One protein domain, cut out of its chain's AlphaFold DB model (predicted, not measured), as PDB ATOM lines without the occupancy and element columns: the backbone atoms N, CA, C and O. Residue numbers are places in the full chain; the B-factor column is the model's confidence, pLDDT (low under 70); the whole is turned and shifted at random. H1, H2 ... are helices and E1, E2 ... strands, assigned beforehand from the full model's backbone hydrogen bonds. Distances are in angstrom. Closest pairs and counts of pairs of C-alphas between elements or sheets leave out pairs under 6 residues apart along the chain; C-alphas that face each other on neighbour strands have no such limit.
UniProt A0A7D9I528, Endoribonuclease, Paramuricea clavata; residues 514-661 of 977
ATOM      1  N   PRO A 514     213.561 226.825 339.037       41.00
ATOM      2  CA  PRO A 514     212.907 225.486 339.088       41.00
ATOM      3  C   PRO A 514     213.724 224.428 339.932       41.00
ATOM      4  O   PRO A 514     214.585 224.810 340.711       41.00
ATOM      5  N   PHE A 515     213.493 223.096 339.786       36.84
ATOM      6  CA  PHE A 515     214.207 222.000 340.525       36.84
ATOM      7  C   PHE A 515     214.286 220.623 339.788       36.84
ATOM      8  O   PHE A 515     214.456 219.588 340.428       36.84
ATOM      9  N   TYR A 516     214.016 220.521 338.474       36.34
ATOM     10  CA  TYR A 516     213.507 219.243 337.931       36.34
ATOM     11  C   TYR A 516     214.483 218.285 337.207       36.34
ATOM     12  O   TYR A 516     214.454 217.083 337.482       36.34
ATOM     13  N   ASP A 517     215.329 218.772 336.300       41.03
ATOM     14  CA  ASP A 517     216.050 217.898 335.349       41.03
ATOM     15  C   ASP A 517     217.134 217.014 335.998       41.03
ATOM     16  O   ASP A 517     217.492 215.949 335.495       41.03
ATOM     17  N   GLU A 518     217.614 217.410 337.172       42.44
ATOM     18  CA  GLU A 518     218.652 216.717 337.936       42.44
ATOM     19  C   GLU A 518     218.198 215.341 338.477       42.44
ATOM     20  O   GLU A 518     218.952 214.364 338.439       42.44
ATOM     21  N   ILE A 519     216.934 215.214 338.906       38.88
ATOM     22  CA  ILE A 519     216.380 213.951 339.435       38.88
ATOM     23  C   ILE A 519     216.325 212.874 338.342       38.88
ATOM     24  O   ILE A 519     216.570 211.695 338.612       38.88
ATOM     25  N   ILE A 520     216.023 213.270 337.100       42.47
ATOM     26  CA  ILE A 520     216.031 212.377 335.931       42.47
ATOM     27  C   ILE A 520     217.450 211.854 335.668       42.47
ATOM     28  O   ILE A 520     217.625 210.669 335.387       42.47
ATOM     29  N   ASN A 521     218.465 212.704 335.827       45.59
ATOM     30  CA  ASN A 521     219.861 212.340 335.593       45.59
ATOM     31  C   ASN A 521     220.371 211.329 336.633       45.59
ATOM     32  O   ASN A 521     220.847 210.257 336.258       45.59
ATOM     33  N   LYS A 522     220.149 211.592 337.929       39.34
ATOM     34  CA  LYS A 522     220.528 210.678 339.029       39.34
ATOM     35  C   LYS A 522     219.803 209.324 338.981       39.34
ATOM     36  O   LYS A 522     220.355 208.311 339.419       39.34
ATOM     37  N   LEU A 523     218.592 209.284 338.417       39.62
ATOM     38  CA  LEU A 523     217.830 208.056 338.154       39.62
ATOM     39  C   LEU A 523     218.469 207.157 337.088       39.62
ATOM     40  O   LEU A 523     218.495 205.937 337.253       39.62
ATOM     41  N   VAL A 524     218.943 207.756 335.993       43.78
ATOM     42  CA  VAL A 524     219.576 207.041 334.875       43.78
ATOM     43  C   VAL A 524     220.961 206.530 335.279       43.78
ATOM     44  O   VAL A 524     221.305 205.395 334.958       43.78
ATOM     45  N   GLN A 525     221.722 207.326 336.034       40.47
ATOM     46  CA  GLN A 525     223.087 206.991 336.449       40.47
ATOM     47  C   GLN A 525     223.183 205.813 337.415       40.47
ATOM     48  O   GLN A 525     223.957 204.887 337.188       40.47
ATOM     49  N   ASN A 526     222.375 205.801 338.476       38.25
ATOM     50  CA  ASN A 526     222.484 204.793 339.536       38.25
ATOM     51  C   ASN A 526     221.886 203.419 339.163       38.25
ATOM     52  O   ASN A 526     221.614 202.600 340.043       38.25
ATOM     53  N   GLY A 527     221.608 203.170 337.876       37.88
ATOM     54  CA  GLY A 527     220.966 201.940 337.400       37.88
ATOM     55  C   GLY A 527     219.640 201.646 338.113       37.88
ATOM     56  O   GLY A 527     219.318 200.480 338.359       37.88
ATOM     57  N   ALA A 528     218.915 202.701 338.510       39.91
ATOM     58  CA  ALA A 528     217.902 202.644 339.555       39.91
ATOM     59  C   ALA A 528     216.759 201.680 339.200       39.91
ATOM     60  O   ALA A 528     215.887 201.959 338.368       39.91
ATOM     61  N   ARG A 529     216.719 200.530 339.874       44.84
ATOM     62  CA  ARG A 529     215.674 199.523 339.684       44.84
ATOM     63  C   ARG A 529     214.450 199.970 340.462       44.84
ATOM     64  O   ARG A 529     214.482 200.029 341.687       44.84
ATOM     65  N   ARG A 530     213.343 200.269 339.778       50.78
ATOM     66  CA  ARG A 530     212.119 200.702 340.475       50.78
ATOM     67  C   ARG A 530     211.707 199.696 341.531       50.78
ATOM     68  O   ARG A 530     211.714 198.487 341.275       50.78
ATOM     69  N   ALA A 531     211.345 200.240 342.689       44.94
ATOM     70  CA  ALA A 531     211.106 199.505 343.913       44.94
ATOM     71  C   ALA A 531     210.301 198.229 343.663       44.94
ATOM     72  O   ALA A 531     209.258 198.258 343.009       44.94
ATOM     73  N   GLU A 532     210.701 197.118 344.277       44.66
ATOM     74  CA  GLU A 532     209.776 195.998 344.423       44.66
ATOM     75  C   GLU A 532     208.498 196.452 345.169       44.66
ATOM     76  O   GLU A 532     207.414 196.046 344.757       44.66
ATOM     77  N   PRO A 533     208.557 197.396 346.140       41.84
ATOM     78  CA  PRO A 533     207.412 198.201 346.570       41.84
ATOM     79  C   PRO A 533     206.629 198.931 345.466       41.84
ATOM     80  O   PRO A 533     205.414 198.888 345.529       41.84
ATOM     81  N   CYS A 534     207.249 199.519 344.438       46.25
ATOM     82  CA  CYS A 534     206.559 200.161 343.308       46.25
ATOM     83  C   CYS A 534     205.878 199.116 342.421       46.25
ATOM     84  O   CYS A 534     204.719 199.293 342.070       46.25
ATOM     85  N   LYS A 535     206.534 197.998 342.085       52.53
ATOM     86  CA  LYS A 535     205.881 196.900 341.344       52.53
ATOM     87  C   LYS A 535     204.754 196.270 342.161       52.53
ATOM     88  O   LYS A 535     203.724 195.908 341.604       52.53
ATOM     89  N   ARG A 536     204.928 196.160 343.482       49.12
ATOM     90  CA  ARG A 536     203.894 195.698 344.416       49.12
ATOM     91  C   ARG A 536     202.768 196.717 344.554       49.12
ATOM     92  O   ARG A 536     201.641 196.276 344.513       49.12
ATOM     93  N   GLN A 537     203.027 198.023 344.649       52.22
ATOM     94  CA  GLN A 537     202.015 199.089 344.696       52.22
ATOM     95  C   GLN A 537     201.288 199.229 343.360       52.22
ATOM     96  O   GLN A 537     200.079 199.384 343.358       52.22
ATOM     97  N   VAL A 538     201.969 199.092 342.225       58.03
ATOM     98  CA  VAL A 538     201.310 198.959 340.924       58.03
ATOM     99  C   VAL A 538     200.394 197.725 340.968       58.03
ATOM    100  O   VAL A 538     199.197 197.859 340.778       58.03
ATOM    101  N   ARG A 539     200.876 196.551 341.394       58.34
ATOM    102  CA  ARG A 539     200.044 195.333 341.526       58.34
ATOM    103  C   ARG A 539     199.011 195.318 342.673       58.34
ATOM    104  O   ARG A 539     198.193 194.407 342.693       58.34
ATOM    105  N   SER A 540     199.058 196.235 343.645       55.28
ATOM    106  CA  SER A 540     198.232 196.188 344.873       55.28
ATOM    107  C   SER A 540     197.530 197.494 345.239       55.28
ATOM    108  O   SER A 540     196.808 197.526 346.233       55.28
ATOM    109  N   ARG A 541     197.745 198.562 344.465       55.78
ATOM    110  CA  ARG A 541     197.133 199.896 344.593       55.78
ATOM    111  C   ARG A 541     196.818 200.558 343.246       55.78
ATOM    112  O   ARG A 541     196.066 201.525 343.251       55.78
ATOM    113  N   CYS A 542     197.364 200.092 342.117       67.00
ATOM    114  CA  CYS A 542     196.855 200.522 340.816       67.00
ATOM    115  C   CYS A 542     195.512 199.830 340.548       67.00
ATOM    116  O   CYS A 542     195.401 198.626 340.800       67.00
ATOM    117  N   PRO A 543     194.533 200.548 339.984       69.94
ATOM    118  CA  PRO A 543     193.383 199.944 339.327       69.94
ATOM    119  C   PRO A 543     193.791 198.884 338.303       69.94
ATOM    120  O   PRO A 543     194.764 199.083 337.570       69.94
ATOM    121  N   GLU A 544     193.027 197.797 338.191       72.88
ATOM    122  CA  GLU A 544     193.278 196.743 337.195       72.88
ATOM    123  C   GLU A 544     193.155 197.282 335.755       72.88
ATOM    124  O   GLU A 544     194.012 197.001 334.917       72.88
ATOM    125  N   SER A 545     192.188 198.178 335.519       73.25
ATOM    126  CA  SER A 545     191.990 198.961 334.281       73.25
ATOM    127  C   SER A 545     193.223 199.767 333.850       73.25
ATOM    128  O   SER A 545     193.406 200.067 332.670       73.25
ATOM    129  N   HIS A 546     194.086 200.136 334.796       83.00
ATOM    130  CA  HIS A 546     195.288 200.932 334.556       83.00
ATOM    131  C   HIS A 546     196.578 200.129 334.749       83.00
ATOM    132  O   HIS A 546     197.654 200.637 334.441       83.00
ATOM    133  N   LEU A 547     196.495 198.876 335.213       80.69
ATOM    134  CA  LEU A 547     197.642 198.083 335.654       80.69
ATOM    135  C   LEU A 547     198.677 197.868 334.548       80.69
ATOM    136  O   LEU A 547     199.874 197.959 334.823       80.69
ATOM    137  N   GLN A 548     198.240 197.619 333.311       81.56
ATOM    138  CA  GLN A 548     199.141 197.448 332.169       81.56
ATOM    139  C   GLN A 548     199.880 198.756 331.859       81.56
ATOM    140  O   GLN A 548     201.105 198.793 331.922       81.56
ATOM    141  N   ASN A 549     199.144 199.853 331.652       83.06
ATOM    142  CA  ASN A 549     199.716 201.173 331.367       83.06
ATOM    143  C   ASN A 549     200.624 201.662 332.509       83.06
ATOM    144  O   ASN A 549     201.682 202.226 332.253       83.06
ATOM    145  N   ALA A 550     200.254 201.401 333.767       80.19
ATOM    146  CA  ALA A 550     201.070 201.701 334.940       80.19
ATOM    147  C   ALA A 550     202.330 200.835 334.985       80.19
ATOM    148  O   ALA A 550     203.387 201.332 335.349       80.19
ATOM    149  N   THR A 551     202.238 199.560 334.601       78.19
ATOM    150  CA  THR A 551     203.378 198.636 334.524       78.19
ATOM    151  C   THR A 551     204.325 198.994 333.379       78.19
ATOM    152  O   THR A 551     205.532 198.823 333.523       78.19
ATOM    153  N   ASP A 552     203.815 199.516 332.266       78.94
ATOM    154  CA  ASP A 552     204.632 199.945 331.133       78.94
ATOM    155  C   ASP A 552     205.285 201.303 331.407       78.94
ATOM    156  O   ASP A 552     206.506 201.408 331.319       78.94
ATOM    157  N   LEU A 553     204.533 202.279 331.929       76.62
ATOM    158  CA  LEU A 553     205.063 203.545 332.456       76.62
ATOM    159  C   LEU A 553     206.028 203.328 333.644       76.62
ATOM    160  O   LEU A 553     206.910 204.157 333.915       76.62
ATOM    161  N   ALA A 554     205.886 202.202 334.362       72.38
ATOM    162  CA  ALA A 554     206.810 201.744 335.400       72.38
ATOM    163  C   ALA A 554     208.147 201.225 334.839       72.38
ATOM    164  O   ALA A 554     209.132 201.218 335.578       72.38
ATOM    165  N   LYS A 555     208.208 200.823 333.563       69.44
ATOM    166  CA  LYS A 555     209.445 200.411 332.878       69.44
ATOM    167  C   LYS A 555     210.156 201.592 332.211       69.44
ATOM    168  O   LYS A 555     211.378 201.609 332.202       69.44
ATOM    169  N   THR A 556     209.417 202.578 331.697       65.75
ATOM    170  CA  THR A 556     209.970 203.706 330.920       65.75
ATOM    171  C   THR A 556     210.751 204.692 331.785       65.75
ATOM    172  O   THR A 556     210.153 205.417 332.585       65.75
ATOM    173  N   ILE A 557     212.079 204.737 331.647       53.91
ATOM    174  CA  ILE A 557     212.967 205.679 332.350       53.91
ATOM    175  C   ILE A 557     213.292 206.847 331.407       53.91
ATOM    176  O   ILE A 557     213.749 206.621 330.294       53.91
ATOM    177  N   GLY A 558     213.076 208.087 331.860       50.34
ATOM    178  CA  GLY A 558     213.321 209.298 331.063       50.34
ATOM    179  C   GLY A 558     212.175 209.687 330.117       50.34
ATOM    180  O   GLY A 558     211.016 209.323 330.337       50.34
ATOM    181  N   THR A 559     212.512 210.478 329.096       51.16
ATOM    182  CA  THR A 559     211.639 210.888 327.984       51.16
ATOM    183  C   THR A 559     211.787 209.925 326.805       51.16
ATOM    184  O   THR A 559     212.867 209.827 326.228       51.16
ATOM    185  N   GLU A 560     210.693 209.292 326.394       60.34
ATOM    186  CA  GLU A 560     210.562 208.662 325.073       60.34
ATOM    187  C   GLU A 560     209.644 209.526 324.198       60.34
ATOM    188  O   GLU A 560     208.849 210.300 324.734       60.34
ATOM    189  N   ASP A 561     209.641 209.337 322.873       61.16
ATOM    190  CA  ASP A 561     208.709 210.021 321.949       61.16
ATOM    191  C   ASP A 561     207.227 209.884 322.357       61.16
ATOM    192  O   ASP A 561     206.373 210.675 321.956       61.16
ATOM    193  N   THR A 562     206.909 208.876 323.174       71.62
ATOM    194  CA  THR A 562     205.573 208.548 323.679       71.62
ATOM    195  C   THR A 562     205.307 209.026 325.117       71.62
ATOM    196  O   THR A 562     204.134 209.123 325.501       71.62
ATOM    197  N   VAL A 563     206.353 209.348 325.896       74.50
ATOM    198  CA  VAL A 563     206.309 209.720 327.325       74.50
ATOM    199  C   VAL A 563     206.713 211.175 327.515       74.50
ATOM    200  O   VAL A 563     207.855 211.562 327.282       74.50
ATOM    201  N   THR A 564     205.792 211.980 328.035       79.12
ATOM    202  CA  THR A 564     206.089 213.349 328.456       79.12
ATOM    203  C   THR A 564     206.363 213.394 329.952       79.12
ATOM    204  O   THR A 564     205.723 212.710 330.756       79.12
ATOM    205  N   VAL A 565     207.324 214.236 330.317       75.50
ATOM    206  CA  VAL A 565     207.750 214.488 331.689       75.50
ATOM    207  C   VAL A 565     207.453 215.949 332.019       75.50
ATOM    208  O   VAL A 565     207.707 216.824 331.196       75.50
ATOM    209  N   VAL A 566     206.842 216.213 333.176       72.12
ATOM    210  CA  VAL A 566     206.376 217.548 333.583       72.12
ATOM    211  C   VAL A 566     206.494 217.662 335.094       72.12
ATOM    212  O   VAL A 566     205.720 217.038 335.821       72.12
ATOM    213  N   GLY A 567     207.475 218.428 335.579       75.81
ATOM    214  CA  GLY A 567     207.873 218.348 336.987       75.81
ATOM    215  C   GLY A 567     208.091 216.883 337.392       75.81
ATOM    216  O   GLY A 567     208.353 216.041 336.541       75.81
ATOM    217  N   LYS A 568     207.889 216.524 338.666       74.62
ATOM    218  CA  LYS A 568     208.138 215.153 339.175       74.62
ATOM    219  C   LYS A 568     207.237 214.036 338.614       74.62
ATOM    220  O   LYS A 568     207.210 212.963 339.204       74.62
ATOM    221  N   TYR A 569     206.516 214.263 337.516       82.25
ATOM    222  CA  TYR A 569     205.503 213.377 336.949       82.25
ATOM    223  C   TYR A 569     205.838 212.975 335.510       82.25
ATOM    224  O   TYR A 569     206.144 213.819 334.668       82.25
ATOM    225  N   ARG A 570     205.697 211.683 335.210       82.56
ATOM    226  CA  ARG A 570     205.825 211.101 333.866       82.56
ATOM    227  C   ARG A 570     204.505 210.483 333.439       82.56
ATOM    228  O   ARG A 570     203.858 209.843 334.266       82.56
ATOM    229  N   TYR A 571     204.119 210.650 332.176       87.44
ATOM    230  CA  TYR A 571     202.879 210.102 331.616       87.44
ATOM    231  C   TYR A 571     202.981 209.869 330.101       87.44
ATOM    232  O   TYR A 571     203.743 210.540 329.407       87.44
ATOM    233  N   PHE A 572     202.176 208.951 329.563       86.06
ATOM    234  CA  PHE A 572     202.056 208.755 328.115       86.06
ATOM    235  C   PHE A 572     201.154 209.835 327.500       86.06
ATOM    236  O   PHE A 572     199.939 209.822 327.698       86.06
ATOM    237  N   HIS A 573     201.712 210.780 326.736       85.31
ATOM    238  CA  HIS A 573     200.953 211.953 326.252       85.31
ATOM    239  C   HIS A 573     199.930 211.655 325.156       85.31
ATOM    240  O   HIS A 573     198.997 212.432 324.948       85.31
ATOM    241  N   HIS A 574     200.099 210.511 324.500       85.75
ATOM    242  CA  HIS A 574     199.220 209.970 323.473       85.75
ATOM    243  C   HIS A 574     198.103 209.077 324.053       85.75
ATOM    244  O   HIS A 574     197.222 208.656 323.308       85.75
ATOM    245  N   LEU A 575     198.129 208.789 325.365       88.12
ATOM    246  CA  LEU A 575     197.252 207.816 326.024       88.12
ATOM    247  C   LEU A 575     196.512 208.438 327.233       88.12
ATOM    248  O   LEU A 575     196.815 208.121 328.388       88.12
ATOM    249  N   PRO A 576     195.563 209.364 326.998       91.31
ATOM    250  CA  PRO A 576     194.734 209.922 328.062       91.31
ATOM    251  C   PRO A 576     193.804 208.856 328.655       91.31
ATOM    252  O   PRO A 576     193.156 208.116 327.921       91.31
ATOM    253  N   ILE A 577     193.692 208.831 329.987       89.50
ATOM    254  CA  ILE A 577     192.690 208.028 330.715       89.50
ATOM    255  C   ILE A 577     191.337 208.746 330.823       89.50
ATOM    256  O   ILE A 577     190.331 208.124 331.127       89.50
ATOM    257  N   GLY A 578     191.299 210.053 330.551       85.81
ATOM    258  CA  GLY A 578     190.068 210.835 330.453       85.81
ATOM    259  C   GLY A 578     190.271 212.078 329.590       85.81
ATOM    260  O   GLY A 578     191.392 212.569 329.439       85.81
ATOM    261  N   SER A 579     189.208 212.606 328.985       83.06
ATOM    262  CA  SER A 579     189.272 213.829 328.172       83.06
ATOM    263  C   SER A 579     188.001 214.663 328.297       83.06
ATOM    264  O   SER A 579     186.892 214.145 328.218       83.06
ATOM    265  N   GLY A 580     188.180 215.971 328.474       75.06
ATOM    266  CA  GLY A 580     187.127 216.982 328.509       75.06
ATOM    267  C   GLY A 580     187.313 218.030 327.408       75.06
ATOM    268  O   GLY A 580     188.189 217.911 326.555       75.06
ATOM    269  N   ALA A 581     186.506 219.096 327.432       72.94
ATOM    270  CA  ALA A 581     186.496 220.115 326.372       72.94
ATOM    271  C   ALA A 581     187.841 220.848 326.177       72.94
ATOM    272  O   ALA A 581     188.176 221.232 325.056       72.94
ATOM    273  N   PHE A 582     188.593 221.057 327.265       78.62
ATOM    274  CA  PHE A 582     189.812 221.883 327.284       78.62
ATOM    275  C   PHE A 582     190.978 221.239 328.051       78.62
ATOM    276  O   PHE A 582     191.974 221.900 328.355       78.62
ATOM    277  N   SER A 583     190.836 219.966 328.425       85.19
ATOM    278  CA  SER A 583     191.820 219.257 329.237       85.19
ATOM    279  C   SER A 583     191.777 217.753 329.019       85.19
ATOM    280  O   SER A 583     190.696 217.183 328.890       85.19
ATOM    281  N   SER A 584     192.936 217.110 329.104       90.56
ATOM    282  CA  SER A 584     193.068 215.651 329.127       90.56
ATOM    283  C   SER A 584     193.673 215.209 330.455       90.56
ATOM    284  O   SER A 584     194.543 215.886 331.002       90.56
ATOM    285  N   VAL A 585     193.200 214.085 330.980       91.88
ATOM    286  CA  VAL A 585     193.694 213.463 332.209       91.88
ATOM    287  C   VAL A 585     194.517 212.246 331.828       91.88
ATOM    288  O   VAL A 585     194.088 211.435 331.007       91.88
ATOM    289  N   PHE A 586     195.696 212.116 332.423       93.31
ATOM    290  CA  PHE A 586     196.637 211.043 332.140       93.31
ATOM    291  C   PHE A 586     196.983 210.272 333.408       93.31
ATOM    292  O   PHE A 586     197.117 210.857 334.484       93.31
ATOM    293  N   LEU A 587     197.184 208.965 333.258       91.75
ATOM    294  CA  LEU A 587     197.869 208.161 334.259       91.75
ATOM    295  C   LEU A 587     199.308 208.666 334.380       91.75
ATOM    296  O   LEU A 587     200.049 208.649 333.396       91.75
ATOM    297  N   ALA A 588     199.698 209.092 335.576       89.56
ATOM    298  CA  ALA A 588     201.034 209.585 335.849       89.56
ATOM    299  C   ALA A 588     201.714 208.792 336.963       89.56
ATOM    300  O   ALA A 588     201.107 208.461 337.985       89.56
ATOM    301  N   ILE A 589     203.007 208.542 336.784       83.88
ATOM    302  CA  ILE A 589     203.894 208.127 337.867       83.88
ATOM    303  C   ILE A 589     204.638 209.360 338.356       83.88
ATOM    304  O   ILE A 589     205.254 210.067 337.561       83.88
ATOM    305  N   LYS A 590     204.589 209.588 339.668       81.31
ATOM    306  CA  LYS A 590     205.456 210.538 340.351       81.31
ATOM    307  C   LYS A 590     206.654 209.804 340.926       81.31
ATOM    308  O   LYS A 590     206.474 208.849 341.685       81.31
ATOM    309  N   ASP A 591     207.845 210.288 340.615       70.00
ATOM    310  CA  ASP A 591     209.085 209.801 341.212       70.00
ATOM    311  C   ASP A 591     209.341 210.600 342.505       70.00
ATOM    312  O   ASP A 591     209.368 211.835 342.490       70.00
ATOM    313  N   GLU A 592     209.413 209.913 343.651       66.12
ATOM    314  CA  GLU A 592     209.414 210.562 344.972       66.12
ATOM    315  C   GLU A 592     210.789 210.599 345.635       66.12
ATOM    316  O   GLU A 592     211.207 211.665 346.086       66.12
ATOM    317  N   HIS A 593     211.469 209.453 345.714       61.53
ATOM    318  CA  HIS A 593     212.752 209.312 346.403       61.53
ATOM    319  C   HIS A 593     213.531 208.103 345.871       61.53
ATOM    320  O   HIS A 593     212.982 207.002 345.783       61.53
ATOM    321  N   LEU A 594     214.816 208.290 345.574       49.75
ATOM    322  CA  LEU A 594     215.745 207.203 345.271       49.75
ATOM    323  C   LEU A 594     216.373 206.713 346.580       49.75
ATOM    324  O   LEU A 594     217.116 207.451 347.213       49.75
ATOM    325  N   ASP A 595     216.076 205.489 347.020       53.34
ATOM    326  CA  ASP A 595     216.890 204.837 348.049       53.34
ATOM    327  C   ASP A 595     218.221 204.404 347.427       53.34
ATOM    328  O   ASP A 595     218.345 203.325 346.842       53.34
ATOM    329  N   GLU A 596     219.213 205.281 347.549       49.22
ATOM    330  CA  GLU A 596     220.574 205.113 347.034       49.22
ATOM    331  C   GLU A 596     221.269 203.863 347.596       49.22
ATOM    332  O   GLU A 596     222.092 203.261 346.910       49.22
ATOM    333  N   ARG A 597     220.902 203.392 348.801       49.50
ATOM    334  CA  ARG A 597     221.509 202.189 349.407       49.50
ATOM    335  C   ARG A 597     221.056 200.888 348.758       49.50
ATOM    336  O   ARG A 597     221.778 199.895 348.824       49.50
ATOM    337  N   SER A 598     219.856 200.865 348.184       47.19
ATOM    338  CA  SER A 598     219.307 199.686 347.506       47.19
ATOM    339  C   SER A 598     219.138 199.879 345.993       47.19
ATOM    340  O   SER A 598     218.735 198.943 345.300       47.19
ATOM    341  N   GLY A 599     219.473 201.065 345.471       46.84
ATOM    342  CA  GLY A 599     219.284 201.445 344.069       46.84
ATOM    343  C   GLY A 599     217.808 201.537 343.676       46.84
ATOM    344  O   GLY A 599     217.463 201.280 342.522       46.84
ATOM    345  N   ILE A 600     216.920 201.826 344.634       53.75
ATOM    346  CA  ILE A 600     215.471 201.666 344.480       53.75
ATOM    347  C   ILE A 600     214.749 203.012 344.377       53.75
ATOM    348  O   ILE A 600     214.655 203.766 345.341       53.75
ATOM    349  N   MET A 601     214.135 203.289 343.223       56.97
ATOM    350  CA  MET A 601     213.222 204.433 343.094       56.97
ATOM    351  C   MET A 601     211.836 204.103 343.663       56.97
ATOM    352  O   MET A 601     211.164 203.173 343.194       56.97
ATOM    353  N   HIS A 602     211.406 204.895 344.644       62.09
ATOM    354  CA  HIS A 602     210.047 204.930 345.170       62.09
ATOM    355  C   HIS A 602     209.157 205.822 344.300       62.09
ATOM    356  O   HIS A 602     209.412 207.015 344.131       62.09
ATOM    357  N   CYS A 603     208.073 205.239 343.795       66.69
ATOM    358  CA  CYS A 603     207.108 205.906 342.932       66.69
ATOM    359  C   CYS A 603     205.703 205.831 343.535       66.69
ATOM    360  O   CYS A 603     205.333 204.808 344.111       66.69
ATOM    361  N   ASN A 604     204.888 206.857 343.300       75.88
ATOM    362  CA  ASN A 604     203.447 206.829 343.568       75.88
ATOM    363  C   ASN A 604     202.649 207.166 342.294       75.88
ATOM    364  O   ASN A 604     203.162 207.797 341.370       75.88
ATOM    365  N   LEU A 605     201.397 206.707 342.238       84.25
ATOM    366  CA  LEU A 605     200.505 206.835 341.081       84.25
ATOM    367  C   LEU A 605     199.509 207.985 341.270       84.25
ATOM    368  O   LEU A 605     198.937 208.140 342.348       84.25
ATOM    369  N   PHE A 606     199.287 208.762 340.209       88.75
ATOM    370  CA  PHE A 606     198.448 209.962 340.209       88.75
ATOM    371  C   PHE A 606     197.670 210.100 338.896       88.75
ATOM    372  O   PHE A 606     198.051 209.534 337.871       88.75
ATOM    373  N   ALA A 607     196.607 210.900 338.917       91.69
ATOM    374  CA  ALA A 607     195.963 211.416 337.717       91.69
ATOM    375  C   ALA A 607     196.478 212.838 337.442       91.69
ATOM    376  O   ALA A 607     196.329 213.738 338.270       91.69
ATOM    377  N   LEU A 608     197.087 213.057 336.278       92.00
ATOM    378  CA  LEU A 608     197.618 214.357 335.867       92.00
ATOM    379  C   LEU A 608     196.670 215.004 334.852       92.00
ATOM    380  O   LEU A 608     196.611 214.592 333.694       92.00
ATOM    381  N   LYS A 609     195.917 216.025 335.279       91.81
ATOM    382  CA  LYS A 609     195.027 216.808 334.409       91.81
ATOM    383  C   LYS A 609     195.832 217.920 333.730       91.81
ATOM    384  O   LYS A 609     196.251 218.876 334.383       91.81
ATOM    385  N   ARG A 610     196.034 217.794 332.416       90.31
ATOM    386  CA  ARG A 610     196.665 218.781 331.525       90.31
ATOM    387  C   ARG A 610     195.588 219.671 330.904       90.31
ATOM    388  O   ARG A 610     194.762 219.179 330.142       90.31
ATOM    389  N   VAL A 611     195.608 220.967 331.201       86.75
ATOM    390  CA  VAL A 611     194.643 221.987 330.748       86.75
ATOM    391  C   VAL A 611     195.292 222.910 329.717       86.75
ATOM    392  O   VAL A 611     196.393 223.401 329.944       86.75
ATOM    393  N   GLU A 612     194.618 223.195 328.603       86.69
ATOM    394  CA  GLU A 612     195.120 224.101 327.559       86.69
ATOM    395  C   GLU A 612     194.947 225.584 327.937       86.69
ATOM    396  O   GLU A 612     193.846 226.134 327.860       86.69
ATOM    397  N   LYS A 613     196.050 226.273 328.267       82.88
ATOM    398  CA  LYS A 613     196.068 227.706 328.637       82.88
ATOM    399  C   LYS A 613     195.507 228.613 327.534       82.88
ATOM    400  O   LYS A 613     194.952 229.662 327.831       82.88
ATOM    401  N   ALA A 614     195.628 228.210 326.266       80.75
ATOM    402  CA  ALA A 614     195.098 228.958 325.123       80.75
ATOM    403  C   ALA A 614     193.568 228.840 324.949       80.75
ATOM    404  O   ALA A 614     192.978 229.658 324.246       80.75
ATOM    405  N   LYS A 615     192.924 227.835 325.565       75.62
ATOM    406  CA  LYS A 615     191.478 227.567 325.437       75.62
ATOM    407  C   LYS A 615     190.661 227.939 326.680       75.62
ATOM    408  O   LYS A 615     189.437 227.976 326.593       75.62
ATOM    409  N   VAL A 616     191.309 228.208 327.814       72.56
ATOM    410  CA  VAL A 616     190.664 228.447 329.119       72.56
ATOM    411  C   VAL A 616     191.103 229.793 329.688       72.56
ATOM    412  O   VAL A 616     192.265 230.176 329.566       72.56
ATOM    413  N   ASN A 617     190.202 230.522 330.351       72.75
ATOM    414  CA  ASN A 617     190.576 231.772 331.006       72.75
ATOM    415  C   ASN A 617     191.523 231.481 332.195       72.75
ATOM    416  O   ASN A 617     191.164 230.683 333.064       72.75
ATOM    417  N   PRO A 618     192.682 232.155 332.341       70.56
ATOM    418  CA  PRO A 618     193.576 231.948 333.487       70.56
ATOM    419  C   PRO A 618     192.898 232.117 334.859       70.56
ATOM    420  O   PRO A 618     193.294 231.483 335.841       70.56
ATOM    421  N   LYS A 619     191.833 232.931 334.938       68.44
ATOM    422  CA  LYS A 619     191.016 233.080 336.153       68.44
ATOM    423  C   LYS A 619     190.198 231.829 336.483       68.44
ATOM    424  O   LYS A 619     189.985 231.567 337.661       68.44
ATOM    425  N   GLU A 620     189.760 231.062 335.485       70.50
ATOM    426  CA  GLU A 620     189.009 229.812 335.672       70.50
ATOM    427  C   GLU A 620     189.930 228.716 336.208       70.50
ATOM    428  O   GLU A 620     189.620 228.132 337.240       70.50
ATOM    429  N   ILE A 621     191.124 228.557 335.625       70.75
ATOM    430  CA  ILE A 621     192.177 227.661 336.142       70.75
ATOM    431  C   ILE A 621     192.519 228.014 337.601       70.75
ATOM    432  O   ILE A 621     192.546 227.152 338.478       70.75
ATOM    433  N   THR A 622     192.716 229.304 337.892       72.00
ATOM    434  CA  THR A 622     192.989 229.780 339.262       72.00
ATOM    435  C   THR A 622     191.812 229.509 340.213       72.00
ATOM    436  O   THR A 622     192.023 229.244 341.398       72.00
ATOM    437  N   SER A 623     190.571 229.579 339.721       70.94
ATOM    438  CA  SER A 623     189.356 229.294 340.491       70.94
ATOM    439  C   SER A 623     189.204 227.801 340.786       70.94
ATOM    440  O   SER A 623     188.902 227.447 341.925       70.94
ATOM    441  N   GLU A 624     189.462 226.931 339.805       79.75
ATOM    442  CA  GLU A 624     189.473 225.474 339.977       79.75
ATOM    443  C   GLU A 624     190.492 225.073 341.051       79.75
ATOM    444  O   GLU A 624     190.138 224.404 342.018       79.75
ATOM    445  N   VAL A 625     191.731 225.569 340.955       75.31
ATOM    446  CA  VAL A 625     192.800 225.279 341.928       75.31
ATOM    447  C   VAL A 625     192.440 225.765 343.333       75.31
ATOM    448  O   VAL A 625     192.588 225.016 344.297       75.31
ATOM    449  N   LYS A 626     191.920 226.990 343.479       76.69
ATOM    450  CA  LYS A 626     191.457 227.506 344.782       76.69
ATOM    451  C   LYS A 626     190.329 226.659 345.371       76.69
ATOM    452  O   LYS A 626     190.311 226.412 346.576       76.69
ATOM    453  N   THR A 627     189.401 226.217 344.529       76.62
ATOM    454  CA  THR A 627     188.284 225.348 344.912       76.62
ATOM    455  C   THR A 627     188.796 223.985 345.380       76.62
ATOM    456  O   THR A 627     188.496 223.573 346.498       76.62
ATOM    457  N   LEU A 628     189.666 223.342 344.598       78.50
ATOM    458  CA  LEU A 628     190.336 222.091 344.956       78.50
ATOM    459  C   LEU A 628     191.112 222.203 346.277       78.50
ATOM    460  O   LEU A 628     190.956 221.341 347.134       78.50
ATOM    461  N   ILE A 629     191.874 223.278 346.503       75.88
ATOM    462  CA  ILE A 629     192.573 223.524 347.781       75.88
ATOM    463  C   ILE A 629     191.585 223.656 348.953       75.88
ATOM    464  O   ILE A 629     191.853 223.156 350.042       75.88
ATOM    465  N   SER A 630     190.436 224.302 348.736       76.94
ATOM    466  CA  SER A 630     189.435 224.569 349.785       76.94
ATOM    467  C   SER A 630     188.623 223.328 350.192       76.94
ATOM    468  O   SER A 630     188.039 223.302 351.281       76.94
ATOM    469  N   LEU A 631     188.565 222.316 349.319       80.06
ATOM    470  CA  LEU A 631     187.756 221.099 349.465       80.06
ATOM    471  C   LEU A 631     188.595 219.835 349.727       80.06
ATOM    472  O   LEU A 631     188.149 218.942 350.447       80.06
ATOM    473  N   SER A 632     189.799 219.747 349.152       73.81
ATOM    474  CA  SER A 632     190.677 218.574 349.243       73.81
ATOM    475  C   SER A 632     191.060 218.260 350.689       73.81
ATOM    476  O   SER A 632     191.244 219.151 351.518       73.81
ATOM    477  N   ASN A 633     191.208 216.968 350.992       73.88
ATOM    478  CA  ASN A 633     191.502 216.416 352.323       73.88
ATOM    479  C   ASN A 633     190.412 216.635 353.399       73.88
ATOM    480  O   ASN A 633     190.620 216.228 354.539       73.88
ATOM    481  N   ARG A 634     189.265 217.249 353.073       80.12
ATOM    482  CA  ARG A 634     188.182 217.538 354.040       80.12
ATOM    483  C   ARG A 634     186.963 216.616 353.922       80.12
ATOM    484  O   ARG A 634     186.127 216.611 354.820       80.12
ATOM    485  N   ASN A 635     186.860 215.843 352.841       88.62
ATOM    486  CA  ASN A 635     185.799 214.865 352.608       88.62
ATOM    487  C   ASN A 635     186.334 213.711 351.739       88.62
ATOM    488  O   ASN A 635     187.091 213.953 350.802       88.62
ATOM    489  N   GLU A 636     185.952 212.467 352.043       90.81
ATOM    490  CA  GLU A 636     186.435 211.269 351.332       90.81
ATOM    491  C   GLU A 636     185.805 211.088 349.940       90.81
ATOM    492  O   GLU A 636     186.392 210.433 349.081       90.81
ATOM    493  N   ASN A 637     184.634 211.686 349.701       94.88
ATOM    494  CA  ASN A 637     183.865 211.595 348.458       94.88
ATOM    495  C   ASN A 637     184.128 212.774 347.496       94.88
ATOM    496  O   ASN A 637     183.351 213.017 346.573       94.88
ATOM    497  N   ILE A 638     185.244 213.480 347.685       93.31
ATOM    498  CA  ILE A 638     185.804 214.481 346.769       93.31
ATOM    499  C   ILE A 638     187.183 213.981 346.323       93.31
ATOM    500  O   ILE A 638     187.960 213.519 347.159       93.31
ATOM    501  N   VAL A 639     187.500 214.059 345.024       90.88
ATOM    502  CA  VAL A 639     188.818 213.636 344.517       90.88
ATOM    503  C   VAL A 639     189.939 214.444 345.179       90.88
ATOM    504  O   VAL A 639     189.873 215.675 345.273       90.88
ATOM    505  N   ARG A 640     190.982 213.766 345.668       87.56
ATOM    506  CA  ARG A 640     192.069 214.444 346.379       87.56
ATOM    507  C   ARG A 640     192.972 215.204 345.407       87.56
ATOM    508  O   ARG A 640     193.528 214.634 344.473       87.56
ATOM    509  N   TYR A 641     193.158 216.495 345.666       85.19
ATOM    510  CA  TYR A 641     194.147 217.343 344.997       85.19
ATOM    511  C   TYR A 641     195.473 217.331 345.761       85.19
ATOM    512  O   TYR A 641     195.477 217.492 346.987       85.19
ATOM    513  N   TYR A 642     196.571 217.170 345.020       77.81
ATOM    514  CA  TYR A 642     197.936 217.064 345.544       77.81
ATOM    515  C   TYR A 642     198.824 218.272 345.226       77.81
ATOM    516  O   TYR A 642     199.812 218.486 345.924       77.81
ATOM    517  N   GLY A 643     198.496 219.066 344.203       78.62
ATOM    518  CA  GLY A 643     199.265 220.259 343.852       78.62
ATOM    519  C   GLY A 643     199.091 220.705 342.403       78.62
ATOM    520  O   GLY A 643     198.575 219.969 341.557       78.62
ATOM    521  N   LEU A 644     199.567 221.915 342.117       79.06
ATOM    522  CA  LEU A 644     199.933 222.302 340.764       79.06
ATOM    523  C   LEU A 644     201.284 221.681 340.434       79.06
ATOM    524  O   LEU A 644     202.142 221.538 341.304       79.06
ATOM    525  N   VAL A 645     201.464 221.323 339.168       71.94
ATOM    526  CA  VAL A 645     202.764 220.909 338.657       71.94
ATOM    527  C   VAL A 645     203.309 222.056 337.827       71.94
ATOM    528  O   VAL A 645     202.754 222.408 336.783       71.94
ATOM    529  N   GLU A 646     204.359 222.682 338.342       58.34
ATOM    530  CA  GLU A 646     205.043 223.765 337.655       58.34
ATOM    531  C   GLU A 646     206.015 223.199 336.626       58.34
ATOM    532  O   GLU A 646     206.758 222.253 336.884       58.34
ATOM    533  N   HIS A 647     205.978 223.779 335.431       63.09
ATOM    534  CA  HIS A 647     206.872 223.437 334.340       63.09
ATOM    535  C   HIS A 647     207.226 224.731 333.617       63.09
ATOM    536  O   HIS A 647     206.474 225.217 332.768       63.09
ATOM    537  N   SER A 648     208.358 225.313 334.013       50.88
ATOM    538  CA  SER A 648     208.869 226.631 333.605       50.88
ATOM    539  C   SER A 648     208.919 226.843 332.089       50.88
ATOM    540  O   SER A 648     208.838 227.978 331.617       50.88
ATOM    541  N   HIS A 649     209.004 225.759 331.315       50.19
ATOM    542  CA  HIS A 649     209.140 225.790 329.860       50.19
ATOM    543  C   HIS A 649     207.817 225.568 329.098       50.19
ATOM    544  O   HIS A 649     207.739 225.921 327.921       50.19
ATOM    545  N   ASP A 650     206.749 225.070 329.740       66.69
ATOM    546  CA  ASP A 650     205.456 224.848 329.070       66.69
ATOM    547  C   ASP A 650     204.518 226.059 329.201       66.69
ATOM    548  O   ASP A 650     203.752 226.248 330.156       66.69
ATOM    549  N   LYS A 651     204.575 226.899 328.167       73.44
ATOM    550  CA  LYS A 651     203.728 228.087 328.002       73.44
ATOM    551  C   LYS A 651     202.299 227.752 327.551       73.44
ATOM    552  O   LYS A 651     201.438 228.626 327.622       73.44
ATOM    553  N   PHE A 652     202.027 226.520 327.116       80.25
ATOM    554  CA  PHE A 652     200.774 226.119 326.468       80.25
ATOM    555  C   PHE A 652     199.812 225.387 327.404       80.25
ATOM    556  O   PHE A 652     198.598 225.557 327.274       80.25
ATOM    557  N   TYR A 653     200.326 224.628 328.373       83.12
ATOM    558  CA  TYR A 653     199.511 223.814 329.271       83.12
ATOM    559  C   TYR A 653     199.721 224.148 330.753       83.12
ATOM    560  O   TYR A 653     200.804 224.545 331.179       83.12
ATOM    561  N   GLN A 654     198.664 223.993 331.551       83.69
ATOM    562  CA  GLN A 654     198.718 223.952 333.014       83.69
ATOM    563  C   GLN A 654     198.462 222.523 333.486       83.69
ATOM    564  O   GLN A 654     197.599 221.842 332.940       83.69
ATOM    565  N   TYR A 655     199.165 222.093 334.530       84.94
ATOM    566  CA  TYR A 655     199.065 220.735 335.050       84.94
ATOM    567  C   TYR A 655     198.579 220.735 336.500       84.94
ATOM    568  O   TYR A 655     199.101 221.469 337.344       84.94
ATOM    569  N   ILE A 656     197.563 219.917 336.769       86.94
ATOM    570  CA  ILE A 656     196.917 219.734 338.073       86.94
ATOM    571  C   ILE A 656     197.091 218.265 338.471       86.94
ATOM    572  O   ILE A 656     196.685 217.370 337.727       86.94
ATOM    573  N   CYS A 657     197.689 218.009 339.635       87.19
ATOM    574  CA  CYS A 657     197.882 216.662 340.162       87.19
ATOM    575  C   CYS A 657     196.717 216.255 341.075       87.19
ATOM    576  O   CYS A 657     196.451 216.897 342.099       87.19
ATOM    577  N   LEU A 658     196.064 215.150 340.721       89.44
ATOM    578  CA  LEU A 658     194.917 214.563 341.405       89.44
ATOM    579  C   LEU A 658     195.196 213.103 341.797       89.44
ATOM    580  O   LEU A 658     196.140 212.466 341.330       89.44
ATOM    581  N   GLU A 659     194.353 212.573 342.672       89.25
ATOM    582  CA  GLU A 659     194.247 211.149 342.984       89.25
ATOM    583  C   GLU A 659     193.964 210.321 341.727       89.25
ATOM    584  O   GLU A 659     193.101 210.685 340.927       89.25
ATOM    585  N   LEU A 660     194.685 209.209 341.555       90.81
ATOM    586  CA  LEU A 660     194.331 208.223 340.540       90.81
ATOM    587  C   LEU A 660     193.103 207.438 341.010       90.81
ATOM    588  O   LEU A 660     193.072 206.954 342.139       90.81
ATOM    589  N   MET A 661     192.129 207.298 340.120       91.12
ATOM    590  CA  MET A 661     190.897 206.540 340.323       91.12
ATOM    591  C   MET A 661     190.867 205.369 339.329       91.12
ATOM    592  O   MET A 661     191.647 205.361 338.380       91.12
TER     593      MET A 661
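Overview. This is residues 514 to 661 of the 977 residues of the protein "Endoribonuclease" of Paramuricea clavata (UniProt A0A7D9I528). One strongly twisted sheet of six strands is folded back on itself, the leaf of E1, E2 and E3 facing that of E6 and E5, with E4 as the hinge; the long hairpin of E3 and E4 runs through the middle. The helical hairpin H2 and H3 packs on E2, E3 and E4, H4 covers E5 and E6, and H1 lies near the end of the E3 and E4 hairpin. The printed part has 148 residues with four named helices and six named strands, in the order H1 H2 H3 E1 E2 E3 E4 H4 E5 E6. The sheet's order is E1 E2 E3 E4 E6 E5, all antiparallel, and the class is mixed. The whole is compact, with a radius of gyration of the C-alphas of 15.5 A and spans of 45 by 34 by 26 A.

Arrangement. Edge strand E1, residues 563 to 566, E2, 569 to 579, E3, 583 to 595, and E4, 600 to 612, form a meander, each the antiparallel neighbour of the one before. N 564 and O 571 of E1 and E2 are 2.9 A apart, N 570 and O 589 of E2 and E3 2.9 A, and N 586 and O 608 of E3 and E4 2.9 A, within hydrogen-bond range. E2 bends by 97 degrees at residue 574, E4 by 58 degrees at residue 605. E6, residues 653 to 659, pairs with E4, N 609 to O 656 at 2.9 A, and with edge strand E5, residues 641 to 645, N 657 to O 643 at 2.9 A. H4, residues 618 to 631, is over E6 and E5, 9.9 A high, along E6 at 14 degrees on the local plane; the closest C-alphas of H4 and E5, Leu 628 and Tyr 641, are 6.1 A apart. E4, H4 and E5 form a split strand-helix-strand unit, two strands of one sheet joined through a helix and not neighbours, with E6 between them in the sheet; its crossover is right-handed. H2, residues 532 to 541, and H3, residues 544 to 553, touch as a helical hairpin, Val 538 and Leu 547 having the closest C-alphas at 6.5 A. H1, residues 517 to 525, is apart from H2. In H1, H2 and H4 every O i to N i+4 pair is within hydrogen-bond range; in H3, 4 of 6.

Along the chain. H1 begins at C-alpha 517, (216.050, 217.898, 335.349). E3 spans 34.5 A, E4 34.7 A and H4 20.2 A. E6 ends at C-alpha 659, (194.247, 211.149, 342.984).

Size, cuts and confidence. The C-alphas farthest apart, Arg 597 and Asn 617, are 46.6 A apart. The printed part has no cut, and no link is long. Mean pLDDT of the printed part is 70.4; 55 residues are under 70, among them 514 to 543.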